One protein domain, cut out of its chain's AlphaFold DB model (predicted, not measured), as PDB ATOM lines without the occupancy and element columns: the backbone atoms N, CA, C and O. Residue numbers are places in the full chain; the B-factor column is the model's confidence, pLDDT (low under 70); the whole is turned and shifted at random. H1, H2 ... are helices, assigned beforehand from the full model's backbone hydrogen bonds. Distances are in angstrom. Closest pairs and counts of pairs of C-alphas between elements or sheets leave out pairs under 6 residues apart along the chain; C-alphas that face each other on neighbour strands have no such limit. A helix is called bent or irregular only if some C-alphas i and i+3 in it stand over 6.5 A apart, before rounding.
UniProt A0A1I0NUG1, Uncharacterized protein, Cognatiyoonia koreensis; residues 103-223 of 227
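What this domain is: This is residues 103 to 223 of the 227 residues of an uncharacterized protein of Cognatiyoonia koreensis (UniProt A0A1I0NUG1). Picture a bundle of five helices with H4 in its middle: H2, H5 and H6 pack on H4, the long H1 makes a helical hairpin with H2, and residues 103 to 110 of H1 stick out as an arm. The short H3 packs on H1. The printed part has 121 residues with six named helices, H1 to H6 in order, and no named strand: all helix. It is compact, with a radius of gyration of the C-alphas of 15.3 A, and elongated, spanning 51 by 28 by 27 A.

How they stand to each other: Start at H1, residues 103 to 129; its residues 116 to 127 alone touch H2, residues 134 to 148, opposite ways at a shallow tilt of 9 degrees, the closest C-alphas being Leu 127 and Ala 137, 5.9 A apart. H3, residues 151 to 154, touches H1, closest at C-alphas 153 and 112, 6.4 A. H4, residues 160 to 177, touches H2, closest at C-alphas 177 and 134, 6.6 A. Next, H5, residues 196 to 208, touches H4, closest at C-alphas 197 and 168, 5.6 A. H6, residues 212 to 222, touches H4, closest at C-alphas 214 and 175, 5.1 A. In H1 and H6 every O i to N i+4 pair is within hydrogen-bond range, against 9 of 11 in H2, 11 of 14 in H4 and 7 of 9 in H5; H3 is too short for such a pair.

Where its parts are: Find C-alpha 103 at (119.293, 123.763, 147.513); H1 runs 38.6 A from there. H2 measures 21.9 A, H4 25.2 A and H5 19.1 A. H4 is only just irregular, C-alphas 162 and 165 being 6.8 A apart; H5 is irregular, with 7.6 A between C-alphas 204 and 207. H6 ends at C-alpha 222, (123.866, 160.468, 131.599).

The domain as a whole: The printed part has no cut. The link from H4 to H5 is long, 18 residues. Look for pLDDT under 70 at residues 153 to 162 and 180 to 194.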
ATOM      1  N   GLN A 103     119.980 123.828 148.807       77.38
ATOM      2  CA  GLN A 103     119.293 123.763 147.513       77.38
ATOM      3  C   GLN A 103     117.871 124.314 147.605       77.38
ATOM      4  O   GLN A 103     117.503 125.160 146.805       77.38
ATOM      5  N   ALA A 104     117.094 123.925 148.619       77.31
ATOM      6  CA  ALA A 104     115.734 124.433 148.789       77.31
ATOM      7  C   ALA A 104     115.700 125.959 148.998       77.31
ATOM      8  O   ALA A 104     114.815 126.635 148.471       77.31
ATOM      9  N   GLN A 105     116.667 126.507 149.740       78.19
ATOM     10  CA  GLN A 105     116.813 127.954 149.910       78.19
ATOM     11  C   GLN A 105     117.267 128.639 148.617       78.19
ATOM     12  O   GLN A 105     116.708 129.670 148.250       78.19
ATOM     13  N   ALA A 106     118.226 128.054 147.897       79.12
ATOM     14  CA  ALA A 106     118.689 128.566 146.613       79.12
ATOM     15  C   ALA A 106     117.568 128.566 145.561       79.12
ATOM     16  O   ALA A 106     117.392 129.566 144.878       79.12
ATOM     17  N   ASP A 107     116.758 127.508 145.487       82.56
ATOM     18  CA  ASP A 107     115.623 127.392 144.564       82.56
ATOM     19  C   ASP A 107     114.498 128.380 144.894       82.56
ATOM     20  O   ASP A 107     113.788 128.843 143.999       82.56
ATOM     21  N   ALA A 108     114.289 128.681 146.179       79.38
ATOM     22  CA  ALA A 108     113.345 129.712 146.601       79.38
ATOM     23  C   ALA A 108     113.844 131.105 146.188       79.38
ATOM     24  O   ALA A 108     113.095 131.861 145.569       79.38
ATOM     25  N   LEU A 109     115.123 131.403 146.442       78.19
ATOM     26  CA  LEU A 109     115.757 132.662 146.044       78.19
ATOM     27  C   LEU A 109     115.809 132.830 144.520       78.19
ATOM     28  O   LEU A 109     115.499 133.907 144.028       78.19
ATOM     29  N   HIS A 110     116.144 131.778 143.766       81.31
ATOM     30  CA  HIS A 110     116.171 131.803 142.300       81.31
ATOM     31  C   HIS A 110     114.791 132.064 141.703       81.31
ATOM     32  O   HIS A 110     114.662 132.874 140.787       81.31
ATOM     33  N   ARG A 111     113.743 131.420 142.228       79.94
ATOM     34  CA  ARG A 111     112.369 131.692 141.783       79.94
ATOM     35  C   ARG A 111     111.960 133.131 142.074       79.94
ATOM     36  O   ARG A 111     111.371 133.783 141.221       79.94
ATOM     37  N   GLN A 112     112.311 133.637 143.250       76.75
ATOM     38  CA  GLN A 112     112.019 135.012 143.629       76.75
ATOM     39  C   GLN A 112     112.769 136.026 142.750       76.75
ATOM     40  O   GLN A 112     112.163 136.982 142.270       76.75
ATOM     41  N   SER A 113     114.055 135.793 142.468       79.00
ATOM     42  CA  SER A 113     114.842 136.662 141.589       79.00
ATOM     43  C   SER A 113     114.355 136.628 140.140       79.00
ATOM     44  O   SER A 113     114.337 137.664 139.487       79.00
ATOM     45  N   GLN A 114     113.927 135.463 139.639       84.00
ATOM     46  CA  GLN A 114     113.342 135.344 138.298       84.00
ATOM     47  C   GLN A 114     112.049 136.151 138.182       84.00
ATOM     48  O   GLN A 114     111.930 136.983 137.292       84.00
ATOM     49  N   LEU A 115     111.125 135.992 139.134       82.88
ATOM     50  CA  LEU A 115     109.873 136.750 139.140       82.88
ATOM     51  C   LEU A 115     110.105 138.264 139.238       82.88
ATOM     52  O   LEU A 115     109.387 139.045 138.614       82.88
ATOM     53  N   GLN A 116     111.112 138.687 140.003       82.25
ATOM     54  CA  GLN A 116     111.520 140.088 140.062       82.25
ATOM     55  C   GLN A 116     111.957 140.605 138.694       82.25
ATOM     56  O   GLN A 116     111.537 141.683 138.269       82.25
ATOM     57  N   GLN A 117     112.823 139.843 138.029       84.44
ATOM     58  CA  GLN A 117     113.357 140.201 136.729       84.44
ATOM     59  C   GLN A 117     112.239 140.243 135.685       84.44
ATOM     60  O   GLN A 117     112.155 141.224 134.956       84.44
ATOM     61  N   ASP A 118     111.316 139.282 135.693       87.75
ATOM     62  CA  ASP A 118     110.152 139.264 134.800       87.75
ATOM     63  C   ASP A 118     109.259 140.498 134.988       87.75
ATOM     64  O   ASP A 118     108.808 141.110 134.019       87.75
ATOM     65  N   VAL A 119     109.018 140.909 136.240       87.12
ATOM     66  CA  VAL A 119     108.251 142.128 136.538       87.12
ATOM     67  C   VAL A 119     108.988 143.368 136.048       87.12
ATOM     68  O   VAL A 119     108.366 144.240 135.442       87.12
ATOM     69  N   PHE A 120     110.291 143.462 136.306       87.75
ATOM     70  CA  PHE A 120     111.117 144.587 135.879       87.75
ATOM     71  C   PHE A 120     111.144 144.725 134.353       87.75
ATOM     72  O   PHE A 120     110.805 145.782 133.826       87.75
ATOM     73  N   GLU A 121     111.462 143.638 133.655       88.69
ATOM     74  CA  GLU A 121     111.505 143.556 132.195       88.69
ATOM     75  C   GLU A 121     110.145 143.879 131.571       88.69
ATOM     76  O   GLU A 121     110.050 144.752 130.707       88.69
ATOM     77  N   GLY A 122     109.067 143.284 132.089       89.69
ATOM     78  CA  GLY A 122     107.717 143.547 131.595       89.69
ATOM     79  C   GLY A 122     107.295 145.014 131.729       89.69
ATOM     80  O   GLY A 122     106.615 145.539 130.847       89.69
ATOM     81  N   HIS A 123     107.716 145.711 132.791       90.44
ATOM     82  CA  HIS A 123     107.436 147.145 132.929       90.44
ATOM     83  C   HIS A 123     108.331 148.004 132.026       90.44
ATOM     84  O   HIS A 123     107.872 149.038 131.546       90.44
ATOM     85  N   LEU A 124     109.575 147.607 131.742       90.25
ATOM     86  CA  LEU A 124     110.404 148.311 130.757       90.25
ATOM     87  C   LEU A 124     109.824 148.199 129.340       90.25
ATOM     88  O   LEU A 124     109.777 149.197 128.619       90.25
ATOM     89  N   ASP A 125     109.314 147.026 128.966       92.25
ATOM     90  CA  ASP A 125     108.652 146.817 127.674       92.25
ATOM     91  C   ASP A 125     107.352 147.629 127.556       92.25
ATOM     92  O   ASP A 125     107.074 148.239 126.519       92.25
ATOM     93  N   GLN A 126     106.576 147.720 128.641       90.94
ATOM     94  CA  GLN A 126     105.414 148.610 128.692       90.94
ATOM     95  C   GLN A 126     105.828 150.074 128.534       90.94
ATOM     96  O   GLN A 126     105.246 150.781 127.709       90.94
ATOM     97  N   LEU A 127     106.872 150.520 129.241       90.38
ATOM     98  CA  LEU A 127     107.410 151.875 129.115       90.38
ATOM     99  C   LEU A 127     107.793 152.183 127.663       90.38
ATOM    100  O   LEU A 127     107.452 153.234 127.130       90.38
ATOM    101  N   ARG A 128     108.438 151.234 126.980       91.75
ATOM    102  CA  ARG A 128     108.812 151.353 125.567       91.75
ATOM    103  C   ARG A 128     107.603 151.589 124.658       91.75
ATOM    104  O   ARG A 128     107.681 152.421 123.755       91.75
ATOM    105  N   SER A 129     106.486 150.908 124.912       91.19
ATOM    106  CA  SER A 129     105.244 151.084 124.144       91.19
ATOM    107  C   SER A 129     104.560 152.442 124.369       91.19
ATOM    108  O   SER A 129     103.828 152.914 123.502       91.19
ATOM    109  N   LEU A 130     104.850 153.109 125.490       90.44
ATOM    110  CA  LEU A 130     104.208 154.353 125.924       90.44
ATOM    111  C   LEU A 130     104.956 155.618 125.480       90.44
ATOM    112  O   LEU A 130     104.737 156.688 126.035       90.44
ATOM    113  N   ARG A 131     105.798 155.538 124.440       86.00
ATOM    114  CA  ARG A 131     106.641 156.653 123.952       86.00
ATOM    115  C   ARG A 131     105.899 157.965 123.695       86.00
ATOM    116  O   ARG A 131     106.500 159.030 123.768       86.00
ATOM    117  N   THR A 132     104.619 157.899 123.352       86.00
ATOM    118  CA  THR A 132     103.787 159.078 123.064       86.00
ATOM    119  C   THR A 132     102.727 159.348 124.129       86.00
ATOM    120  O   THR A 132     101.991 160.320 123.999       86.00
ATOM    121  N   ASP A 133     102.624 158.504 125.156       89.88
ATOM    122  CA  ASP A 133     101.628 158.603 126.221       89.88
ATOM    123  C   ASP A 133     102.313 158.898 127.559       89.88
ATOM    124  O   ASP A 133     102.642 158.002 128.338       89.88
ATOM    125  N   GLN A 134     102.530 160.189 127.817       88.38
ATOM    126  CA  GLN A 134     103.145 160.661 129.057       88.38
ATOM    127  C   GLN A 134     102.356 160.215 130.297       88.38
ATOM    128  O   GLN A 134     102.963 159.823 131.291       88.38
ATOM    129  N   GLY A 135     101.020 160.262 130.245       87.00
ATOM    130  CA  GLY A 135     100.168 159.915 131.384       87.00
ATOM    131  C   GLY A 135     100.255 158.429 131.725       87.00
ATOM    132  O   GLY A 135     100.411 158.065 132.892       87.00
ATOM    133  N   GLY A 136     100.235 157.571 130.701       87.62
ATOM    134  CA  GLY A 136     100.482 156.141 130.858       87.62
ATOM    135  C   GLY A 136     101.883 155.849 131.402       87.62
ATOM    136  O   GLY A 136     102.032 155.059 132.337       87.62
ATOM    137  N   ALA A 137     102.910 156.518 130.867       86.94
ATOM    138  CA  ALA A 137     104.288 156.343 131.320       86.94
ATOM    139  C   ALA A 137     104.472 156.773 132.786       86.94
ATOM    140  O   ALA A 137     105.127 156.069 133.553       86.94
ATOM    141  N   GLU A 138     103.864 157.880 133.215       87.38
ATOM    142  CA  GLU A 138     103.918 158.356 134.601       87.38
ATOM    143  C   GLU A 138     103.240 157.377 135.576       87.38
ATOM    144  O   GLU A 138     103.826 157.007 136.601       87.38
ATOM    145  N   ALA A 139     102.045 156.886 135.227       87.19
ATOM    146  CA  ALA A 139     101.295 155.932 136.045       87.19
ATOM    147  C   ALA A 139     102.046 154.602 136.256       87.19
ATOM    148  O   ALA A 139     101.885 153.945 137.292       87.19
ATOM    149  N   LEU A 140     102.915 154.226 135.314       88.06
ATOM    150  CA  LEU A 140     103.648 152.965 135.348       88.06
ATOM    151  C   LEU A 140     104.598 152.846 136.549       88.06
ATOM    152  O   LEU A 140     104.797 151.750 137.070       88.06
ATOM    153  N   ARG A 141     105.136 153.962 137.061       85.19
ATOM    154  CA  ARG A 141     105.971 153.951 138.276       85.19
ATOM    155  C   ARG A 141     105.182 153.522 139.508       85.19
ATOM    156  O   ARG A 141     105.681 152.740 140.321       85.19
ATOM    157  N   ALA A 142     103.954 154.016 139.647       83.38
ATOM    158  CA  ALA A 142     103.074 153.618 140.738       83.38
ATOM    159  C   ALA A 142     102.661 152.144 140.601       83.38
ATOM    160  O   ALA A 142     102.687 151.419 141.596       83.38
ATOM    161  N   ALA A 143     102.367 151.687 139.379       87.56
ATOM    162  CA  ALA A 143     102.046 150.290 139.092       87.56
ATOM    163  C   ALA A 143     103.215 149.342 139.421       87.56
ATOM    164  O   ALA A 143     103.019 148.356 140.134       87.56
ATOM    165  N   PHE A 144     104.439 149.687 139.007       86.75
ATOM    166  CA  PHE A 144     105.646 148.925 139.332       86.75
ATOM    167  C   PHE A 144     105.846 148.819 140.848       86.75
ATOM    168  O   PHE A 144     106.017 147.724 141.387       86.75
ATOM    169  N   LYS A 145     105.752 149.946 141.566       83.81
ATOM    170  CA  LYS A 145     105.880 149.964 143.028       83.81
ATOM    171  C   LYS A 145     104.795 149.124 143.709       83.81
ATOM    172  O   LYS A 145     105.089 148.420 144.671       83.81
ATOM    173  N   ALA A 146     103.554 149.185 143.228       85.06
ATOM    174  CA  ALA A 146     102.463 148.366 143.750       85.06
ATOM    175  C   ALA A 146     102.720 146.869 143.519       85.06
ATOM    176  O   ALA A 146     102.536 146.077 144.441       85.06
ATOM    177  N   ARG A 147     103.209 146.487 142.331       85.31
ATOM    178  CA  ARG A 147     103.535 145.092 142.013       85.31
ATOM    179  C   ARG A 147     104.677 144.571 142.874       85.31
ATOM    180  O   ARG A 147     104.531 143.502 143.450       85.31
ATOM    181  N   MET A 148     105.766 145.323 143.004       82.38
ATOM    182  CA  MET A 148     106.925 144.941 143.821       82.38
ATOM    183  C   MET A 148     106.593 144.814 145.316       82.38
ATOM    184  O   MET A 148     107.211 144.021 146.015       82.38
ATOM    185  N   ASN A 149     105.588 145.548 145.802       79.81
ATOM    186  CA  ASN A 149     105.086 145.439 147.177       79.81
ATOM    187  C   ASN A 149     103.990 144.380 147.350       79.81
ATOM    188  O   ASN A 149     103.359 144.315 148.406       79.81
ATOM    189  N   ALA A 150     103.717 143.569 146.331       81.25
ATOM    190  CA  ALA A 150     102.726 142.520 146.456       81.25
ATOM    191  C   ALA A 150     103.256 141.375 147.356       81.25
ATOM    192  O   ALA A 150     104.448 141.039 147.299       81.25
ATOM    193  N   PRO A 151     102.397 140.763 148.196       75.38
ATOM    194  CA  PRO A 151     102.817 139.728 149.147       75.38
ATOM    195  C   PRO A 151     103.469 138.502 148.496       75.38
ATOM    196  O   PRO A 151     104.283 137.834 149.125       75.38
ATOM    197  N   ASP A 152     103.128 138.214 147.239       74.56
ATOM    198  CA  ASP A 152     103.603 137.057 146.480       74.56
ATOM    199  C   ASP A 152     105.053 137.179 145.989       74.56
ATOM    200  O   ASP A 152     105.672 136.157 145.705       74.56
ATOM    201  N   LEU A 153     105.606 138.393 145.896       69.25
ATOM    202  CA  LEU A 153     106.977 138.608 145.423       69.25
ATOM    203  C   LEU A 153     107.976 138.793 146.563       69.25
ATOM    204  O   LEU A 153     109.068 138.238 146.499       69.25
ATOM    205  N   PHE A 154     107.625 139.556 147.604       68.38
ATOM    206  CA  PHE A 154     108.578 139.923 148.661       68.38
ATOM    207  C   PHE A 154     107.954 140.163 150.037       68.38
ATOM    208  O   PHE A 154     108.452 140.989 150.809       68.38
ATOM    209  N   ASP A 155     106.844 139.491 150.351       64.56
ATOM    210  CA  ASP A 155     106.181 139.647 151.656       64.56
ATOM    211  C   ASP A 155     105.829 141.128 151.959       64.56
ATOM    212  O   ASP A 155     105.810 141.584 153.101       64.56
ATOM    213  N   GLY A 156     105.623 141.921 150.898       60.81
ATOM    214  CA  GLY A 156     105.274 143.343 150.951       60.81
ATOM    215  C   GLY A 156     106.377 144.323 151.366       60.81
ATOM    216  O   GLY A 156     106.077 145.498 151.593       60.81
ATOM    217  N   LYS A 157     107.642 143.899 151.481       62.97
ATOM    218  CA  LYS A 157     108.733 144.774 151.948       62.97
ATOM    219  C   LYS A 157     109.484 145.434 150.795       62.97
ATOM    220  O   LYS A 157     110.328 144.793 150.195       62.97
ATOM    221  N   TRP A 158     109.261 146.724 150.550       64.12
ATOM    222  CA  TRP A 158     110.075 147.523 149.621       64.12
ATOM    223  C   TRP A 158     111.536 147.655 150.087       64.12
ATOM    224  O   TRP A 158     111.775 148.056 151.230       64.12
ATOM    225  N   THR A 159     112.507 147.443 149.194       63.69
ATOM    226  CA  THR A 159     113.921 147.802 149.417       63.69
ATOM    227  C   THR A 159     114.387 148.871 148.429       63.69
ATOM    228  O   THR A 159     113.935 148.925 147.287       63.69
ATOM    229  N   ALA A 160     115.317 149.736 148.852       60.78
ATOM    230  CA  ALA A 160     115.880 150.788 147.998       60.78
ATOM    231  C   ALA A 160     116.575 150.227 146.741       60.78
ATOM    232  O   ALA A 160     116.542 150.862 145.692       60.78
ATOM    233  N   ASP A 161     117.107 149.005 146.820       58.28
ATOM    234  CA  ASP A 161     117.757 148.303 145.704       58.28
ATOM    235  C   ASP A 161     116.812 148.020 144.520       58.28
ATOM    236  O   ASP A 161     117.258 147.747 143.406       58.28
ATOM    237  N   TRP A 162     115.493 148.103 144.726       60.91
ATOM    238  CA  TRP A 162     114.493 147.933 143.667       60.91
ATOM    239  C   TRP A 162     114.123 149.235 142.958       60.91
ATOM    240  O   TRP A 162     113.366 149.219 141.986       60.91
ATOM    241  N   ASP A 163     114.677 150.365 143.399       71.56
ATOM    242  CA  ASP A 163     114.427 151.667 142.782       71.56
ATOM    243  C   ASP A 163     115.194 151.856 141.461       71.56
ATOM    244  O   ASP A 163     115.030 152.881 140.806       71.56
ATOM    245  N   THR A 164     115.966 150.858 141.001       78.94
ATOM    246  CA  THR A 164     116.589 150.822 139.662       78.94
ATOM    247  C   THR A 164     115.586 151.170 138.563       78.94
ATOM    248  O   THR A 164     115.884 151.987 137.690       78.94
ATOM    249  N   PHE A 165     114.364 150.626 138.638       84.56
ATOM    250  CA  PHE A 165     113.291 150.992 137.709       84.56
ATOM    251  C   PHE A 165     112.925 152.468 137.839       84.56
ATOM    252  O   PHE A 165     112.761 153.140 136.833       84.56
ATOM    253  N   GLY A 166     112.839 152.995 139.062       82.31
ATOM    254  CA  GLY A 166     112.573 154.407 139.319       82.31
ATOM    255  C   GLY A 166     113.628 155.335 138.713       82.31
ATOM    256  O   GLY A 166     113.270 156.373 138.156       82.31
ATOM    257  N   TYR A 167     114.911 154.961 138.761       84.62
ATOM    258  CA  TYR A 167     115.987 155.721 138.116       84.62
ATOM    259  C   TYR A 167     115.862 155.704 136.586       84.62
ATOM    260  O   TYR A 167     115.868 156.772 135.973       84.62
ATOM    261  N   VAL A 168     115.685 154.524 135.977       87.50
ATOM    262  CA  VAL A 168     115.524 154.377 134.516       87.50
ATOM    263  C   VAL A 168     114.250 155.068 134.023       87.50
ATOM    264  O   VAL A 168     114.291 155.819 133.053       87.50
ATOM    265  N   HIS A 169     113.134 154.885 134.734       88.25
ATOM    266  CA  HIS A 169     111.858 155.564 134.495       88.25
ATOM    267  C   HIS A 169     112.026 157.077 134.511       88.25
ATOM    268  O   HIS A 169     111.516 157.766 133.634       88.25
ATOM    269  N   THR A 170     112.795 157.613 135.457       85.62
ATOM    270  CA  THR A 170     112.973 159.062 135.516       85.62
ATOM    271  C   THR A 170     113.877 159.590 134.401       85.62
ATOM    272  O   THR A 170     113.598 160.663 133.871       85.62
ATOM    273  N   ILE A 171     114.920 158.845 133.998       86.88
ATOM    274  CA  ILE A 171     115.685 159.173 132.779       86.88
ATOM    275  C   ILE A 171     114.733 159.198 131.580       86.88
ATOM    276  O   ILE A 171     114.739 160.158 130.817       86.88
ATOM    277  N   TYR A 172     113.864 158.196 131.455       89.44
ATOM    278  CA  TYR A 172     112.890 158.108 130.375       89.44
ATOM    279  C   TYR A 172     111.921 159.293 130.344       89.44
ATOM    280  O   TYR A 172     111.777 159.933 129.304       89.44
ATOM    281  N   MET A 173     111.306 159.635 131.479       89.06
ATOM    282  CA  MET A 173     110.376 160.766 131.567       89.06
ATOM    283  C   MET A 173     111.051 162.095 131.211       89.06
ATOM    284  O   MET A 173     110.460 162.918 130.513       89.06
ATOM    285  N   TYR A 174     112.300 162.287 131.636       87.94
ATOM    286  CA  TYR A 174     113.075 163.473 131.283       87.94
ATOM    287  C   TYR A 174     113.421 163.500 129.787       87.94
ATOM    288  O   TYR A 174     113.140 164.476 129.097       87.94
ATOM    289  N   VAL A 175     113.968 162.410 129.244       88.75
ATOM    290  CA  VAL A 175     114.409 162.343 127.844       88.75
ATOM    291  C   VAL A 175     113.234 162.504 126.879       88.75
ATOM    292  O   VAL A 175     113.300 163.351 125.983       88.75
ATOM    293  N   PHE A 176     112.156 161.737 127.056       89.94
ATOM    294  CA  PHE A 176     111.054 161.684 126.093       89.94
ATOM    295  C   PHE A 176     110.003 162.778 126.284       89.94
ATOM    296  O   PHE A 176     109.472 163.253 125.281       89.94
ATOM    297  N   PHE A 177     109.745 163.211 127.522       88.81
ATOM    298  CA  PHE A 177     108.637 164.122 127.835       88.81
ATOM    299  C   PHE A 177     109.054 165.445 128.479       88.81
ATOM    300  O   PHE A 177     108.185 166.267 128.741       88.81
ATOM    301  N   ASP A 178     110.350 165.673 128.715       86.31
ATOM    302  CA  ASP A 178     110.853 166.911 129.331       86.31
ATOM    303  C   ASP A 178     110.244 167.204 130.712       86.31
ATOM    304  O   ASP A 178     110.044 168.351 131.111       86.31
ATOM    305  N   VAL A 179     109.878 166.148 131.445       80.12
ATOM    306  CA  VAL A 179     109.247 166.300 132.758       80.12
ATOM    307  C   VAL A 179     110.324 166.599 133.791       80.12
ATOM    308  O   VAL A 179     111.057 165.708 134.231       80.12
ATOM    309  N   ASP A 180     110.402 167.876 134.165       60.62
ATOM    310  CA  ASP A 180     111.393 168.390 135.098       60.62
ATOM    311  C   ASP A 180     111.066 168.049 136.567       60.62
ATOM    312  O   ASP A 180     109.918 168.015 137.021       60.62
ATOM    313  N   ARG A 181     112.112 167.739 137.332       57.53
ATOM    314  CA  ARG A 181     112.077 166.800 138.471       57.53
ATOM    315  C   ARG A 181     111.706 167.401 139.836       57.53
ATOM    316  O   ARG A 181     112.193 166.909 140.849       57.53
ATOM    317  N   GLN A 182     110.858 168.426 139.935       47.56
ATOM    318  CA  GLN A 182     110.495 168.948 141.272       47.56
ATOM    319  C   GLN A 182     109.589 167.997 142.085       47.56
ATOM    320  O   GLN A 182     109.538 168.102 143.307       47.56
ATOM    321  N   GLY A 183     108.916 167.031 141.441       44.34
ATOM    322  CA  GLY A 183     107.961 166.127 142.105       44.34
ATOM    323  C   GLY A 183     108.480 164.738 142.510       44.34
ATOM    324  O   GLY A 183     107.887 164.099 143.377       44.34
ATOM    325  N   ASN A 184     109.581 164.247 141.931       46.91
ATOM    326  CA  ASN A 184     109.981 162.835 142.042       46.91
ATOM    327  C   ASN A 184     111.263 162.636 142.871       46.91
ATOM    328  O   ASN A 184     112.325 162.350 142.331       46.91
ATOM    329  N   GLN A 185     111.087 162.736 144.195       50.78
ATOM    330  CA  GLN A 185     111.947 162.272 145.301       50.78
ATOM    331  C   GLN A 185     113.397 162.796 145.373       50.78
ATOM    332  O   GLN A 185     114.210 162.650 144.467       50.78
ATOM    333  N   ALA A 186     113.746 163.313 146.556       50.44
ATOM    334  CA  ALA A 186     114.972 164.039 146.903       50.44
ATOM    335  C   ALA A 186     116.333 163.350 146.619       50.44
ATOM    336  O   ALA A 186     117.363 163.999 146.776       50.44
ATOM    337  N   ASN A 187     116.370 162.085 146.181       52.50
ATOM    338  CA  ASN A 187     117.595 161.269 146.102       52.50
ATOM    339  C   ASN A 187     118.004 160.847 144.683       52.50
ATOM    340  O   ASN A 187     118.941 160.065 144.512       52.50
ATOM    341  N   GLN A 188     117.313 161.329 143.654       60.66
ATOM    342  CA  GLN A 188     117.647 161.002 142.276       60.66
ATOM    343  C   GLN A 188     118.041 162.296 141.553       60.66
ATOM    344  O   GLN A 188     117.228 162.924 140.892       60.66
ATOM    345  N   GLN A 189     119.269 162.769 141.745       61.78
ATOM    346  CA  GLN A 189     119.744 163.998 141.103       61.78
ATOM    347  C   GLN A 189     120.544 163.644 139.853       61.78
ATOM    348  O   GLN A 189     121.389 162.753 139.884       61.78
ATOM    349  N   PHE A 190     120.242 164.320 138.745       63.03
ATOM    350  CA  PHE A 190     121.118 164.292 137.580       63.03
ATOM    351  C   PHE A 190     122.358 165.148 137.862       63.03
ATOM    352  O   PHE A 190     122.255 166.137 138.592       63.03
ATOM    353  N   PRO A 191     123.511 164.811 137.275       59.22
ATOM    354  CA  PRO A 191     123.742 163.714 136.331       59.22
ATOM    355  C   PRO A 191     123.916 162.349 137.027       59.22
ATOM    356  O   PRO A 191     124.490 162.258 138.109       59.22
ATOM    357  N   LEU A 192     123.454 161.270 136.389       69.38
ATOM    358  CA  LEU A 192     123.642 159.884 136.855       69.38
ATOM    359  C   LEU A 192     124.858 159.229 136.167       69.38
ATOM    360  O   LEU A 192     124.798 158.078 135.724       69.38
ATOM    361  N   THR A 193     125.950 159.986 136.036       59.69
ATOM    362  CA  THR A 193     127.133 159.651 135.227       59.69
ATOM    363  C   THR A 193     127.736 158.301 135.595       59.69
ATOM    364  O   THR A 193     127.992 158.026 136.767       59.69
ATOM    365  N   GLY A 194     127.984 157.452 134.590       60.06
ATOM    366  CA  GLY A 194     128.612 156.136 134.780       60.06
ATOM    367  C   GLY A 194     127.807 155.159 135.646       60.06
ATOM    368  O   GLY A 194     128.343 154.135 136.068       60.06
ATOM    369  N   SER A 195     126.537 155.463 135.939       74.25
ATOM    370  CA  SER A 195     125.678 154.587 136.731       74.25
ATOM    371  C   SER A 195     125.119 153.436 135.895       74.25
ATOM    372  O   SER A 195     124.857 153.567 134.698       74.25
ATOM    373  N   ILE A 196     124.848 152.318 136.567       80.00
ATOM    374  CA  ILE A 196     124.167 151.155 135.986       80.00
ATOM    375  C   ILE A 196     122.816 151.528 135.341       80.00
ATOM    376  O   ILE A 196     122.403 150.912 134.363       80.00
ATOM    377  N   TYR A 197     122.159 152.586 135.826       84.56
ATOM    378  CA  TYR A 197     120.870 153.067 135.322       84.56
ATOM    379  C   TYR A 197     120.966 153.676 133.921       84.56
ATOM    380  O   TYR A 197     120.075 153.463 133.104       84.56
ATOM    381  N   CYS A 198     122.047 154.405 133.629       85.44
ATOM    382  CA  CYS A 198     122.274 154.975 132.300       85.44
ATOM    383  C   CYS A 198     122.576 153.894 131.262       85.44
ATOM    384  O   CYS A 198     122.056 153.973 130.153       85.44
ATOM    385  N   ASN A 199     123.319 152.848 131.641       86.19
ATOM    386  CA  ASN A 199     123.547 151.693 130.769       86.19
ATOM    387  C   ASN A 199     122.231 150.956 130.482       86.19
ATOM    388  O   ASN A 199     121.885 150.757 129.324       86.19
ATOM    389  N   HIS A 200     121.434 150.657 131.515       85.19
ATOM    390  CA  HIS A 200     120.120 150.033 131.326       85.19
ATOM    391  C   HIS A 200     119.172 150.873 130.467       85.19
ATOM    392  O   HIS A 200     118.426 150.324 129.659       85.19
ATOM    393  N   PHE A 201     119.184 152.197 130.635       89.62
ATOM    394  CA  PHE A 201     118.398 153.081 129.786       89.62
ATOM    395  C   PHE A 201     118.879 153.028 128.331       89.62
ATOM    396  O   PHE A 201     118.059 152.886 127.424       89.62
ATOM    397  N   ALA A 202     120.194 153.108 128.108       88.94
ATOM    398  CA  ALA A 202     120.777 153.068 126.775       88.94
ATOM    399  C   ALA A 202     120.432 151.759 126.051       88.94
ATOM    400  O   ALA A 202     119.893 151.799 124.947       88.94
ATOM    401  N   ASP A 203     120.624 150.616 126.711       89.50
ATOM    402  CA  ASP A 203     120.351 149.289 126.148       89.50
ATOM    403  C   ASP A 203     118.883 149.102 125.730       89.50
ATOM    404  O   ASP A 203     118.582 148.318 124.830       89.50
ATOM    405  N   ARG A 204     117.950 149.803 126.388       89.00
ATOM    406  CA  ARG A 204     116.503 149.586 126.221       89.00
ATOM    407  C   ARG A 204     115.774 150.662 125.443       89.00
ATOM    408  O   ARG A 204     114.706 150.377 124.895       89.00
ATOM    409  N   PHE A 205     116.304 151.880 125.414       91.56
ATOM    410  CA  PHE A 205     115.592 153.033 124.873       91.56
ATOM    411  C   PHE A 205     116.446 153.927 123.977       91.56
ATOM    412  O   PHE A 205     115.872 154.810 123.337       91.56
ATOM    413  N   ALA A 206     117.772 153.737 123.887       87.12
ATOM    414  CA  ALA A 206     118.605 154.609 123.055       87.12
ATOM    415  C   ALA A 206     118.139 154.607 121.598       87.12
ATOM    416  O   ALA A 206     118.098 155.654 120.969       87.12
ATOM    417  N   ASP A 207     117.728 153.462 121.059       90.31
ATOM    418  CA  ASP A 207     117.223 153.330 119.690       90.31
ATOM    419  C   ASP A 207     115.914 154.100 119.425       90.31
ATOM    420  O   ASP A 207     115.594 154.406 118.278       90.31
ATOM    421  N   LEU A 208     115.176 154.468 120.476       89.12
ATOM    422  CA  LEU A 208     113.943 155.253 120.381       89.12
ATOM    423  C   LEU A 208     114.190 156.767 120.377       89.12
ATOM    424  O   LEU A 208     113.248 157.521 120.128       89.12
ATOM    425  N   ILE A 209     115.416 157.218 120.664       89.62
ATOM    426  CA  ILE A 209     115.813 158.630 120.631       89.62
ATOM    427  C   ILE A 209     115.962 159.059 119.172       89.62
ATOM    428  O   ILE A 209     116.901 158.646 118.485       89.62
ATOM    429  N   THR A 210     115.039 159.903 118.708       89.56
ATOM    430  CA  THR A 210     114.953 160.318 117.297       89.56
ATOM    431  C   THR A 210     115.154 161.814 117.073       89.56
ATOM    432  O   THR A 210     115.219 162.239 115.924       89.56
ATOM    433  N   SER A 211     115.214 162.632 118.129       90.50
ATOM    434  CA  SER A 211     115.358 164.092 118.017       90.50
ATOM    435  C   SER A 211     116.595 164.616 118.741       90.50
ATOM    436  O   SER A 211     116.983 164.085 119.781       90.50
ATOM    437  N   GLU A 212     117.170 165.708 118.231       89.75
ATOM    438  CA  GLU A 212     118.319 166.384 118.855       89.75
ATOM    439  C   GLU A 212     118.010 166.858 120.280       89.75
ATOM    440  O   GLU A 212     118.868 166.787 121.153       89.75
ATOM    441  N   ALA A 213     116.768 167.275 120.551       88.25
ATOM    442  CA  ALA A 213     116.341 167.663 121.893       88.25
ATOM    443  C   ALA A 213     116.366 166.478 122.877       88.25
ATOM    444  O   ALA A 213     116.841 166.617 124.002       88.25
ATOM    445  N   GLN A 214     115.893 165.299 122.457       90.12
ATOM    446  CA  GLN A 214     115.964 164.082 123.275       90.12
ATOM    447  C   GLN A 214     117.417 163.639 123.487       90.12
ATOM    448  O   GLN A 214     117.780 163.264 124.598       90.12
ATOM    449  N   GLU A 215     118.250 163.721 122.449       89.19
ATOM    450  CA  GLU A 215     119.678 163.400 122.525       89.19
ATOM    451  C   GLU A 215     120.409 164.344 123.498       89.19
ATOM    452  O   GLU A 215     121.131 163.884 124.379       89.19
ATOM    453  N   ALA A 216     120.149 165.654 123.428       86.81
ATOM    454  CA  ALA A 216     120.708 166.633 124.357       86.81
ATOM    455  C   ALA A 216     120.276 166.363 125.809       86.81
ATOM    456  O   ALA A 216     121.098 166.431 126.725       86.81
ATOM    457  N   ARG A 217     119.006 165.996 126.036       87.31
ATOM    458  CA  ARG A 217     118.516 165.600 127.367       87.31
ATOM    459  C   ARG A 217     119.157 164.306 127.856       87.31
ATOM    460  O   ARG A 217     119.535 164.225 129.022       87.31
ATOM    461  N   TYR A 218     119.340 163.317 126.987       87.62
ATOM    462  CA  TYR A 218     120.042 162.082 127.336       87.62
ATOM    463  C   TYR A 218     121.494 162.361 127.747       87.62
ATOM    464  O   TYR A 218     121.930 161.923 128.813       87.62
ATOM    465  N   GLN A 219     122.216 163.170 126.972       86.44
ATOM    466  CA  GLN A 219     123.583 163.578 127.296       86.44
ATOM    467  C   GLN A 219     123.652 164.391 128.594       86.44
ATOM    468  O   GLN A 219     124.563 164.186 129.393       86.44
ATOM    469  N   ALA A 220     122.671 165.255 128.863       83.88
ATOM    470  CA  ALA A 220     122.586 165.984 130.127       83.88
ATOM    471  C   ALA A 220     122.337 165.050 131.327       83.88
ATOM    472  O   ALA A 220     122.939 165.228 132.386       83.88
ATOM    473  N   ALA A 221     121.477 164.039 131.166       81.56
ATOM    474  CA  ALA A 221     121.130 163.095 132.224       81.56
ATOM    475  C   ALA A 221     122.253 162.090 132.525       81.56
ATOM    476  O   ALA A 221     122.503 161.784 133.695       81.56
ATOM    477  N   CYS A 222     122.921 161.579 131.488       83.19
ATOM    478  CA  CYS A 222     123.866 160.468 131.599       83.19
ATOM    479  C   CYS A 222     125.335 160.847 131.397       83.19
ATOM    480  O   CYS A 222     126.200 160.090 131.826       83.19
ATOM    481  N   GLN A 223     125.644 162.003 130.798       77.19
ATOM    482  CA  GLN A 223     127.012 162.459 130.496       77.19
ATOM    483  C   GLN A 223     127.873 161.429 129.744       77.19
ATOM    484  O   GLN A 223     129.100 161.448 129.840       77.19
TER     485      GLN A 223